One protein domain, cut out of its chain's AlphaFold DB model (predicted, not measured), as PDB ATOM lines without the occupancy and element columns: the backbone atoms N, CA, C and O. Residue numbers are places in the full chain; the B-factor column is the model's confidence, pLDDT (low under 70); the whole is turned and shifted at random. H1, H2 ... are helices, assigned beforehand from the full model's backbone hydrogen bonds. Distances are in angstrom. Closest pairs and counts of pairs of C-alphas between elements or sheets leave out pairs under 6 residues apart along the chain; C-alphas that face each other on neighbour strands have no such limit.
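AT A GLANCE: This is residues 149 to 230 of the 232 residues of an uncharacterized protein of Sulfitobacter geojensis (UniProt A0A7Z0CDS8). A long helix, H2, makes one side of an elongated shape, and the chain then folds back and forth through H3, H4 and H5. H3 and H4 lie side by side in opposite directions, H5 slants away from H4, and residues 152 to 158 stick out near the H1 end. The printed part has 82 residues, with five named helices in the order H1 to H5 and no named strand: the class is all helix. It is only just compact, close to loose, with a radius of gyration of the C-alphas of 14.0 A and spans of 44 by 26 by 24 A.

HOW THE PARTS SIT: H1, residues 149 to 153, and H2, residues 156 to 175, meet only through their link. H3, residues 183 to 196, forms a helical hairpin with H2: they only just touch, with 3 pairs of C-alphas within 8 A, the closest being Leu 171 and Cys 189 at 7.2 A, at a shallow tilt of 30 degrees, opposite ways. H2 touches H3 with residues 171 to 174 alone. H4, residues 200 to 210, touches H3 in a second hairpin, closest at the C-alphas of Ala 195 and Arg 203, 4.9 A, at a shallow tilt of 13 degrees, opposite ways. H5, residues 217 to 228, touches H4 with residues 224 to 228 alone, closest at the C-alphas of Thr 200 and Ser 228, 5.8 A; this hairpin has a steep tilt of 42 degrees, opposite ways. H2 and H5 are only just apart, closest 8.1 A. In the five helices every O i to N i+4 pair is within hydrogen-bond range.

IN THESE COORDINATES: H1 begins at C-alpha 149, (1.649, 26.565, 0.644), and spans 6.3 A. H2 spans 28.7 A, H3 20.4 A, H4 15.5 A and H5 16.6 A, ending at C-alpha 228, (-15.124, 23.848, -14.473).

THE WHOLE: The C-alphas farthest apart, of Leu 149 and Asp 179, are 44.6 A apart. The printed part has no cut and no long link. Mean pLDDT of the printed part is 83.3; residues 149 to 161 and 230 are under 70.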
ATOM      1  N   LEU A 149       0.732  26.704   1.785       38.56
ATOM      2  CA  LEU A 149       1.649  26.565   0.644       38.56
ATOM      3  C   LEU A 149       1.976  25.105   0.251       38.56
ATOM      4  O   LEU A 149       2.066  24.785  -0.934       38.56
ATOM      5  N   ALA A 150       2.060  24.170   1.204       40.88
ATOM      6  CA  ALA A 150       2.260  22.741   0.917       40.88
ATOM      7  C   ALA A 150       0.987  22.061   0.371       40.88
ATOM      8  O   ALA A 150       1.046  20.965  -0.195       40.88
ATOM      9  N   GLN A 151      -0.178  22.689   0.552       42.75
ATOM     10  CA  GLN A 151      -1.465  22.251   0.005       42.75
ATOM     11  C   GLN A 151      -1.650  22.700  -1.456       42.75
ATOM     12  O   GLN A 151      -2.222  21.963  -2.256       42.75
ATOM     13  N   ILE A 152      -1.082  23.854  -1.821       46.31
ATOM     14  CA  ILE A 152      -1.079  24.385  -3.191       46.31
ATOM     15  C   ILE A 152      -0.026  23.669  -4.067       46.31
ATOM     16  O   ILE A 152      -0.278  23.413  -5.247       46.31
ATOM     17  N   HIS A 153       1.117  23.258  -3.497       39.03
ATOM     18  CA  HIS A 153       2.212  22.607  -4.242       39.03
ATOM     19  C   HIS A 153       2.188  21.076  -4.308       39.03
ATOM     20  O   HIS A 153       2.871  20.495  -5.156       39.03
ATOM     21  N   ARG A 154       1.365  20.379  -3.513       40.81
ATOM     22  CA  ARG A 154       1.155  18.929  -3.690       40.81
ATOM     23  C   ARG A 154       0.220  18.668  -4.869       40.81
ATOM     24  O   ARG A 154      -0.950  18.353  -4.697       40.81
ATOM     25  N   LYS A 155       0.779  18.842  -6.074       41.75
ATOM     26  CA  LYS A 155       0.269  18.455  -7.398       41.75
ATOM     27  C   LYS A 155      -1.253  18.510  -7.491       41.75
ATOM     28  O   LYS A 155      -1.939  17.517  -7.257       41.75
ATOM     29  N   SER A 156      -1.779  19.638  -7.960       53.16
ATOM     30  CA  SER A 156      -3.204  19.778  -8.271       53.16
ATOM     31  C   SER A 156      -3.754  18.627  -9.138       53.16
ATOM     32  O   SER A 156      -4.937  18.345  -9.038       53.16
ATOM     33  N   GLY A 157      -2.929  17.913  -9.920       46.78
ATOM     34  CA  GLY A 157      -3.285  16.671 -10.634       46.78
ATOM     35  C   GLY A 157      -3.533  15.421  -9.765       46.78
ATOM     36  O   GLY A 157      -4.390  14.605 -10.093       46.78
ATOM     37  N   VAL A 158      -2.844  15.272  -8.632       46.72
ATOM     38  CA  VAL A 158      -3.032  14.144  -7.701       46.72
ATOM     39  C   VAL A 158      -4.295  14.359  -6.869       46.72
ATOM     40  O   VAL A 158      -5.129  13.462  -6.779       46.72
ATOM     41  N   LEU A 159      -4.502  15.573  -6.351       56.25
ATOM     42  CA  LEU A 159      -5.747  15.956  -5.672       56.25
ATOM     43  C   LEU A 159      -6.968  15.869  -6.612       56.25
ATOM     44  O   LEU A 159      -8.025  15.410  -6.180       56.25
ATOM     45  N   ARG A 160      -6.794  16.221  -7.900       61.84
ATOM     46  CA  ARG A 160      -7.789  16.050  -8.982       61.84
ATOM     47  C   ARG A 160      -8.311  14.613  -9.059       61.84
ATOM     48  O   ARG A 160      -9.507  14.386  -8.911       61.84
ATOM     49  N   GLY A 161      -7.417  13.647  -9.268       67.25
ATOM     50  CA  GLY A 161      -7.809  12.245  -9.419       67.25
ATOM     51  C   GLY A 161      -8.323  11.631  -8.119       67.25
ATOM     52  O   GLY A 161      -9.223  10.802  -8.146       67.25
ATOM     53  N   VAL A 162      -7.786  12.047  -6.970       76.31
ATOM     54  CA  VAL A 162      -8.197  11.502  -5.671       76.31
ATOM     55  C   VAL A 162      -9.641  11.878  -5.339       76.31
ATOM     56  O   VAL A 162     -10.401  10.995  -4.958       76.31
ATOM     57  N   PHE A 163     -10.047  13.142  -5.493       80.44
ATOM     58  CA  PHE A 163     -11.424  13.543  -5.176       80.44
ATOM     59  C   PHE A 163     -12.447  12.907  -6.125       80.44
ATOM     60  O   PHE A 163     -13.440  12.349  -5.663       80.44
ATOM     61  N   SER A 164     -12.156  12.912  -7.428       84.81
ATOM     62  CA  SER A 164     -12.992  12.260  -8.441       84.81
ATOM     63  C   SER A 164     -13.179  10.762  -8.148       84.81
ATOM     64  O   SER A 164     -14.311  10.296  -8.046       84.81
ATOM     65  N   ARG A 165     -12.090  10.038  -7.835       87.62
ATOM     66  CA  ARG A 165     -12.146   8.617  -7.441       87.62
ATOM     67  C   ARG A 165     -12.960   8.363  -6.173       87.62
ATOM     68  O   ARG A 165     -13.615   7.332  -6.071       87.62
ATOM     69  N   ARG A 166     -12.930   9.276  -5.196       89.94
ATOM     70  CA  ARG A 166     -13.767   9.167  -3.985       89.94
ATOM     71  C   ARG A 166     -15.245   9.274  -4.335       89.94
ATOM     72  O   ARG A 166     -16.038   8.478  -3.844       89.94
ATOM     73  N   ILE A 167     -15.602  10.217  -5.209       91.19
ATOM     74  CA  ILE A 167     -16.975  10.344  -5.710       91.19
ATOM     75  C   ILE A 167     -17.376   9.095  -6.501       91.19
ATOM     76  O   ILE A 167     -18.486   8.607  -6.313       91.19
ATOM     77  N   ASP A 168     -16.492   8.552  -7.344       92.12
ATOM     78  CA  ASP A 168     -16.756   7.306  -8.074       92.12
ATOM     79  C   ASP A 168     -17.046   6.142  -7.125       92.12
ATOM     80  O   ASP A 168     -18.064   5.473  -7.286       92.12
ATOM     81  N   GLY A 169     -16.211   5.944  -6.100       94.12
ATOM     82  CA  GLY A 169     -16.427   4.907  -5.088       94.12
ATOM     83  C   GLY A 169     -17.736   5.099  -4.315       94.12
ATOM     84  O   GLY A 169     -18.491   4.148  -4.129       94.12
ATOM     85  N   ASN A 170     -18.060   6.337  -3.936       95.50
ATOM     86  CA  ASN A 170     -19.324   6.661  -3.271       95.50
ATOM     87  C   ASN A 170     -20.542   6.379  -4.168       95.50
ATOM     88  O   ASN A 170     -21.539   5.837  -3.700       95.50
ATOM     89  N   LEU A 171     -20.467   6.713  -5.459       96.38
ATOM     90  CA  LEU A 171     -21.531   6.416  -6.419       96.38
ATOM     91  C   LEU A 171     -21.684   4.914  -6.655       96.38
ATOM     92  O   LEU A 171     -22.811   4.434  -6.692       96.38
ATOM     93  N   GLN A 172     -20.583   4.172  -6.781       96.31
ATOM     94  CA  GLN A 172     -20.622   2.710  -6.888       96.31
ATOM     95  C   GLN A 172     -21.298   2.084  -5.665       96.31
ATOM     96  O   GLN A 172     -22.166   1.229  -5.821       96.31
ATOM     97  N   ALA A 173     -20.958   2.551  -4.462       96.88
ATOM     98  CA  ALA A 173     -21.593   2.086  -3.235       96.88
ATOM     99  C   ALA A 173     -23.093   2.428  -3.186       96.88
ATOM    100  O   ALA A 173     -23.887   1.569  -2.818       96.88
ATOM    101  N   LEU A 174     -23.504   3.626  -3.624       97.81
ATOM    102  CA  LEU A 174     -24.924   3.993  -3.724       97.81
ATOM    103  C   LEU A 174     -25.677   3.118  -4.733       97.81
ATOM    104  O   LEU A 174     -26.758   2.630  -4.427       97.81
ATOM    105  N   PHE A 175     -25.104   2.875  -5.913       97.56
ATOM    106  CA  PHE A 175     -25.739   2.021  -6.919       97.56
ATOM    107  C   PHE A 175     -25.845   0.554  -6.470       97.56
ATOM    108  O   PHE A 175     -26.785  -0.125  -6.869       97.56
ATOM    109  N   ALA A 176     -24.960   0.073  -5.591       97.38
ATOM    110  CA  ALA A 176     -25.062  -1.271  -5.006       97.38
ATOM    111  C   ALA A 176     -26.273  -1.452  -4.061       97.38
ATOM    112  O   ALA A 176     -26.671  -2.586  -3.773       97.38
ATOM    113  N   ILE A 177     -26.861  -0.347  -3.588       97.44
ATOM    114  CA  ILE A 177     -28.033  -0.317  -2.699       97.44
ATOM    115  C   ILE A 177     -29.213   0.452  -3.309       97.44
ATOM    116  O   ILE A 177     -30.058   0.983  -2.590       97.44
ATOM    117  N   GLU A 178     -29.275   0.534  -4.640       97.31
ATOM    118  CA  GLU A 178     -30.261   1.342  -5.369       97.31
ATOM    119  C   GLU A 178     -31.727   1.004  -5.016       97.31
ATOM    120  O   GLU A 178     -32.582   1.893  -4.996       97.31
ATOM    121  N   ASP A 179     -32.015  -0.251  -4.680       97.62
ATOM    122  CA  ASP A 179     -33.308  -0.751  -4.194       97.62
ATOM    123  C   ASP A 179     -33.727  -0.159  -2.839       97.62
ATOM    124  O   ASP A 179     -34.919   0.019  -2.597       97.62
ATOM    125  N   LEU A 180     -32.766   0.206  -1.984       98.00
ATOM    126  CA  LEU A 180     -33.025   0.847  -0.688       98.00
ATOM    127  C   LEU A 180     -33.263   2.358  -0.823       98.00
ATOM    128  O   LEU A 180     -33.732   3.009   0.110       98.00
ATOM    129  N   MET A 181     -32.888   2.950  -1.958       98.56
ATOM    130  CA  MET A 181     -32.929   4.395  -2.151       98.56
ATOM    131  C   MET A 181     -34.336   4.894  -2.483       98.56
ATOM    132  O   MET A 181     -35.096   4.287  -3.252       98.56
ATOM    133  N   THR A 182     -34.637   6.106  -2.014       98.62
ATOM    134  CA  THR A 182     -35.842   6.825  -2.450       98.62
ATOM    135  C   THR A 182     -35.808   7.067  -3.969       98.62
ATOM    136  O   THR A 182     -34.725   7.253  -4.537       98.62
ATOM    137  N   PRO A 183     -36.962   7.125  -4.662       98.44
ATOM    138  CA  PRO A 183     -36.993   7.409  -6.101       98.44
ATOM    139  C   PRO A 183     -36.281   8.719  -6.468       98.44
ATOM    140  O   PRO A 183     -35.549   8.785  -7.456       98.44
ATOM    141  N   GLN A 184     -36.426   9.747  -5.624       98.19
ATOM    142  CA  GLN A 184     -35.752  11.030  -5.808       98.19
ATOM    143  C   GLN A 184     -34.226  10.901  -5.694       98.19
ATOM    144  O   GLN A 184     -33.500  11.476  -6.505       98.19
ATOM    145  N   ALA A 185     -33.723  10.148  -4.711       98.38
ATOM    146  CA  ALA A 185     -32.292   9.918  -4.557       98.38
ATOM    147  C   ALA A 185     -31.700   9.188  -5.770       98.38
ATOM    148  O   ALA A 185     -30.631   9.570  -6.251       98.38
ATOM    149  N   ARG A 186     -32.419   8.193  -6.310       98.50
ATOM    150  CA  ARG A 186     -32.003   7.462  -7.519       98.50
ATOM    151  C   ARG A 186     -31.850   8.395  -8.718       98.50
ATOM    152  O   ARG A 186     -30.811   8.362  -9.380       98.50
ATOM    153  N   ASP A 187     -32.829   9.270  -8.962       98.25
ATOM    154  CA  ASP A 187     -32.747  10.274 -10.038       98.25
ATOM    155  C   ASP A 187     -31.537  11.204  -9.860       98.25
ATOM    156  O   ASP A 187     -30.741  11.387 -10.785       98.25
ATOM    157  N   ILE A 188     -31.343  11.738  -8.648       98.38
ATOM    158  CA  ILE A 188     -30.220  12.632  -8.334       98.38
ATOM    159  C   ILE A 188     -28.878  11.943  -8.619       98.38
ATOM    160  O   ILE A 188     -28.030  12.525  -9.299       98.38
ATOM    161  N   CYS A 189     -28.685  10.705  -8.151       98.12
ATOM    162  CA  CYS A 189     -27.450   9.945  -8.362       98.12
ATOM    163  C   CYS A 189     -27.192   9.643  -9.839       98.12
ATOM    164  O   CYS A 189     -26.070   9.840 -10.318       98.12
ATOM    165  N   ARG A 190     -28.219   9.226 -10.590       97.81
ATOM    166  CA  ARG A 190     -28.108   8.958 -12.033       97.81
ATOM    167  C   ARG A 190     -27.740  10.221 -12.803       97.81
ATOM    168  O   ARG A 190     -26.767  10.220 -13.559       97.81
ATOM    169  N   ARG A 191     -28.449  11.328 -12.561       97.69
ATOM    170  CA  ARG A 191     -28.163  12.623 -13.196       97.69
ATOM    171  C   ARG A 191     -26.780  13.142 -12.830       97.69
ATOM    172  O   ARG A 191     -26.097  13.689 -13.694       97.69
ATOM    173  N   PHE A 192     -26.344  12.961 -11.584       96.69
ATOM    174  CA  PHE A 192     -25.015  13.376 -11.143       96.69
ATOM    175  C   PHE A 192     -23.904  12.559 -11.811       96.69
ATOM    176  O   PHE A 192     -22.961  13.138 -12.353       96.69
ATOM    177  N   SER A 193     -24.060  11.233 -11.858       95.69
ATOM    178  CA  SER A 193     -23.148  10.322 -12.558       95.69
ATOM    179  C   SER A 193     -23.020  10.681 -14.045       95.69
ATOM    180  O   SER A 193     -21.911  10.847 -14.558       95.69
ATOM    181  N   GLN A 194     -24.145  10.922 -14.727       95.44
ATOM    182  CA  GLN A 194     -24.156  11.364 -16.124       95.44
ATOM    183  C   GLN A 194     -23.519  12.746 -16.305       95.44
ATOM    184  O   GLN A 194     -22.744  12.944 -17.238       95.44
ATOM    185  N   ALA A 195     -23.821  13.710 -15.427       93.62
ATOM    186  CA  ALA A 195     -23.288  15.067 -15.509       93.62
ATOM    187  C   ALA A 195     -21.756  15.084 -15.475       93.62
ATOM    188  O   ALA A 195     -21.147  15.790 -16.277       93.62
ATOM    189  N   ARG A 196     -21.134  14.275 -14.604       91.19
ATOM    190  CA  ARG A 196     -19.669  14.179 -14.467       91.19
ATOM    191  C   ARG A 196     -18.959  13.732 -15.747       91.19
ATOM    192  O   ARG A 196     -17.839  14.163 -15.997       91.19
ATOM    193  N   ARG A 197     -19.632  12.950 -16.596       90.06
ATOM    194  CA  ARG A 197     -19.092  12.453 -17.875       90.06
ATOM    195  C   ARG A 197     -19.242  13.439 -19.040       90.06
ATOM    196  O   ARG A 197     -18.725  13.179 -20.120       90.06
ATOM    197  N   LYS A 198     -19.943  14.565 -18.856       90.81
ATOM    198  CA  LYS A 198     -20.158  15.562 -19.919       90.81
ATOM    199  C   LYS A 198     -18.938  16.467 -20.127       90.81
ATOM    200  O   LYS A 198     -18.101  16.639 -19.232       90.81
ATOM    201  N   SER A 199     -18.895  17.119 -21.291       89.25
ATOM    202  CA  SER A 199     -17.986  18.241 -21.563       89.25
ATOM    203  C   SER A 199     -18.201  19.379 -20.557       89.25
ATOM    204  O   SER A 199     -19.267  19.491 -19.952       89.25
ATOM    205  N   THR A 200     -17.190  20.222 -20.348       87.69
ATOM    206  CA  THR A 200     -17.137  21.197 -19.245       87.69
ATOM    207  C   THR A 200     -18.403  22.045 -19.086       87.69
ATOM    208  O   THR A 200     -19.008  22.047 -18.014       87.69
ATOM    209  N   LEU A 201     -18.859  22.727 -20.142       90.06
ATOM    210  CA  LEU A 201     -20.046  23.590 -20.067       90.06
ATOM    211  C   LEU A 201     -21.323  22.787 -19.782       90.06
ATOM    212  O   LEU A 201     -22.123  23.149 -18.916       90.06
ATOM    213  N   ALA A 202     -21.486  21.647 -20.458       91.44
ATOM    214  CA  ALA A 202     -22.632  20.767 -20.272       91.44
ATOM    215  C   ALA A 202     -22.654  20.124 -18.872       91.44
ATOM    216  O   ALA A 202     -23.730  19.944 -18.295       91.44
ATOM    217  N   ARG A 203     -21.482  19.824 -18.301       90.81
ATOM    218  CA  ARG A 203     -21.296  19.339 -16.925       90.81
ATOM    219  C   ARG A 203     -21.739  20.384 -15.915       90.81
ATOM    220  O   ARG A 203     -22.568  20.075 -15.064       90.81
ATOM    221  N   LEU A 204     -21.249  21.619 -16.042       90.12
ATOM    222  CA  LEU A 204     -21.619  22.725 -15.155       90.12
ATOM    223  C   LEU A 204     -23.130  22.983 -15.183       90.12
ATOM    224  O   LEU A 204     -23.772  23.031 -14.132       90.12
ATOM    225  N   ALA A 205     -23.720  23.065 -16.378       92.94
ATOM    226  CA  ALA A 205     -25.157  23.261 -16.536       92.94
ATOM    227  C   ALA A 205     -25.972  22.092 -15.955       92.94
ATOM    228  O   ALA A 205     -26.996  22.306 -15.304       92.94
ATOM    229  N   ALA A 206     -25.539  20.845 -16.165       93.62
ATOM    230  CA  ALA A 206     -26.210  19.670 -15.614       93.62
ATOM    231  C   ALA A 206     -26.122  19.619 -14.080       93.62
ATOM    232  O   ALA A 206     -27.143  19.422 -13.426       93.62
ATOM    233  N   MET A 207     -24.944  19.873 -13.505       91.81
ATOM    234  CA  MET A 207     -24.751  19.931 -12.052       91.81
ATOM    235  C   MET A 207     -25.573  21.052 -11.413       91.81
ATOM    236  O   MET A 207     -26.127  20.861 -10.331       91.81
ATOM    237  N   ARG A 208     -25.710  22.207 -12.081       91.75
ATOM    238  CA  ARG A 208     -26.495  23.332 -11.551       91.75
ATOM    239  C   ARG A 208     -27.977  22.980 -11.475       91.75
ATOM    240  O   ARG A 208     -28.617  23.315 -10.489       91.75
ATOM    241  N   ARG A 209     -28.495  22.227 -12.452       95.12
ATOM    242  CA  ARG A 209     -29.873  21.699 -12.447       95.12
ATOM    243  C   ARG A 209     -30.128  20.623 -11.386       95.12
ATOM    244  O   ARG A 209     -31.284  20.333 -11.096       95.12
ATOM    245  N   ILE A 210     -29.082  19.983 -10.859       95.62
ATOM    246  CA  ILE A 210     -29.194  19.059  -9.717       95.62
ATOM    247  C   ILE A 210     -29.251  19.849  -8.400       95.62
ATOM    248  O   ILE A 210     -29.750  19.332  -7.403       95.62
ATOM    249  N   SER A 211     -28.807  21.111  -8.408       95.00
ATOM    250  CA  SER A 211     -28.735  21.997  -7.245       95.00
ATOM    251  C   SER A 211     -27.784  21.479  -6.163       95.00
ATOM    252  O   SER A 211     -28.122  21.489  -4.984       95.00
ATOM    253  N   LEU A 212     -26.598  21.003  -6.563       93.62
ATOM    254  CA  LEU A 212     -25.538  20.578  -5.638       93.62
ATOM    255  C   LEU A 212     -24.990  21.756  -4.835       93.62
ATOM    256  O   LEU A 212     -24.884  22.874  -5.349       93.62
ATOM    257  N   TYR A 213     -24.607  21.501  -3.584       94.31
ATOM    258  CA  TYR A 213     -24.104  22.553  -2.714       94.31
ATOM    259  C   TYR A 213     -23.243  22.069  -1.550       94.31
ATOM    260  O   TYR A 213     -23.345  20.926  -1.117       94.31
ATOM    261  N   ARG A 214     -22.431  22.980  -1.010       94.19
ATOM    262  CA  ARG A 214     -21.675  22.785   0.232       94.19
ATOM    263  C   ARG A 214     -22.205  23.680   1.345       94.19
ATOM    264  O   ARG A 214     -22.919  24.649   1.062       94.19
ATOM    265  N   GLN A 215     -21.883  23.354   2.589       93.50
ATOM    266  CA  GLN A 215     -22.344  24.073   3.775       93.50
ATOM    267  C   GLN A 215     -21.884  25.534   3.752       93.50
ATOM    268  O   GLN A 215     -22.714  26.437   3.889       93.50
ATOM    269  N   HIS A 216     -20.617  25.788   3.415       88.94
ATOM    270  CA  HIS A 216     -20.101  27.146   3.238       88.94
ATOM    271  C   HIS A 216     -20.068  27.588   1.766       88.94
ATOM    272  O   HIS A 216     -19.844  26.810   0.830       88.94
ATOM    273  N   ARG A 217     -20.292  28.892   1.541       80.62
ATOM    274  CA  ARG A 217     -20.323  29.490   0.192       80.62
ATOM    275  C   ARG A 217     -18.955  29.444  -0.486       80.62
ATOM    276  O   ARG A 217     -18.898  29.125  -1.669       80.62
ATOM    277  N   ALA A 218     -17.878  29.707   0.257       78.44
ATOM    278  CA  ALA A 218     -16.509  29.628  -0.256       78.44
ATOM    279  C   ALA A 218     -16.183  28.216  -0.769       78.44
ATOM    280  O   ALA A 218     -15.699  28.062  -1.888       78.44
ATOM    281  N   ASP A 219     -16.574  27.182  -0.022       78.38
ATOM    282  CA  ASP A 219     -16.380  25.792  -0.438       78.38
ATOM    283  C   ASP A 219     -17.235  25.441  -1.656       78.38
ATOM    284  O   ASP A 219     -16.785  24.740  -2.562       78.38
ATOM    285  N   THR A 220     -18.463  25.967  -1.721       78.56
ATOM    286  CA  THR A 220     -19.326  25.813  -2.900       78.56
ATOM    287  C   THR A 220     -18.662  26.422  -4.140       78.56
ATOM    288  O   THR A 220     -18.645  25.787  -5.192       78.56
ATOM    289  N   LEU A 221     -18.071  27.616  -4.031       74.56
ATOM    290  CA  LEU A 221     -17.316  28.243  -5.123       74.56
ATOM    291  C   LEU A 221     -16.082  27.416  -5.503       74.56
ATOM    292  O   LEU A 221     -15.854  27.180  -6.689       74.56
ATOM    293  N   GLY A 222     -15.339  26.910  -4.516       75.25
ATOM    294  CA  GLY A 222     -14.210  26.003  -4.737       75.25
ATOM    295  C   GLY A 222     -14.617  24.733  -5.488       75.25
ATOM    296  O   GLY A 222     -13.938  24.325  -6.432       75.25
ATOM    297  N   TYR A 223     -15.768  24.151  -5.145       76.94
ATOM    298  CA  TYR A 223     -16.347  23.014  -5.862       76.94
ATOM    299  C   TYR A 223     -16.690  23.364  -7.316       76.94
ATOM    300  O   TYR A 223     -16.332  22.611  -8.219       76.94
ATOM    301  N   TRP A 224     -17.325  24.511  -7.574       78.19
ATOM    302  CA  TRP A 224     -17.631  24.945  -8.944       78.19
ATOM    303  C   TRP A 224     -16.375  25.244  -9.767       78.19
ATOM    304  O   TRP A 224     -16.332  24.909 -10.951       78.19
ATOM    305  N   GLY A 225     -15.328  25.789  -9.143       71.81
ATOM    306  CA  GLY A 225     -14.011  25.928  -9.764       71.81
ATOM    307  C   GLY A 225     -13.366  24.574 -10.084       71.81
ATOM    308  O   GLY A 225     -12.759  24.397 -11.136       71.81
ATOM    309  N   ALA A 226     -13.530  23.568  -9.221       72.19
ATOM    310  CA  ALA A 226     -13.093  22.207  -9.527       72.19
ATOM    311  C   ALA A 226     -13.911  21.591 -10.680       72.19
ATOM    312  O   ALA A 226     -13.337  20.980 -11.585       72.19
ATOM    313  N   ALA A 227     -15.229  21.806 -10.690       74.00
ATOM    314  CA  ALA A 227     -16.142  21.341 -11.730       74.00
ATOM    315  C   ALA A 227     -15.787  21.887 -13.119       74.00
ATOM    316  O   ALA A 227     -15.778  21.132 -14.092       74.00
ATOM    317  N   SER A 228     -15.465  23.182 -13.209       71.38
ATOM    318  CA  SER A 228     -15.124  23.848 -14.473       71.38
ATOM    319  C   SER A 228     -13.783  23.387 -15.042       71.38
ATOM    320  O   SER A 228     -13.571  23.414 -16.248       71.38
ATOM    321  N   LEU A 229     -12.891  22.892 -14.190       70.75
ATOM    322  CA  LEU A 229     -11.576  22.395 -14.587       70.75
ATOM    323  C   LEU A 229     -11.580  20.884 -14.876       70.75
ATOM    324  O   LEU A 229     -10.515  20.269 -14.945       70.75
ATOM    325  N   GLY A 230     -12.767  20.275 -14.985       65.06
ATOM    326  CA  GLY A 230     -12.940  18.851 -15.265       65.06
ATOM    327  C   GLY A 230     -12.530  17.927 -14.113       65.06
ATOM    328  O   GLY A 230     -12.257  16.754 -14.346       65.06
TER     329      GLY A 230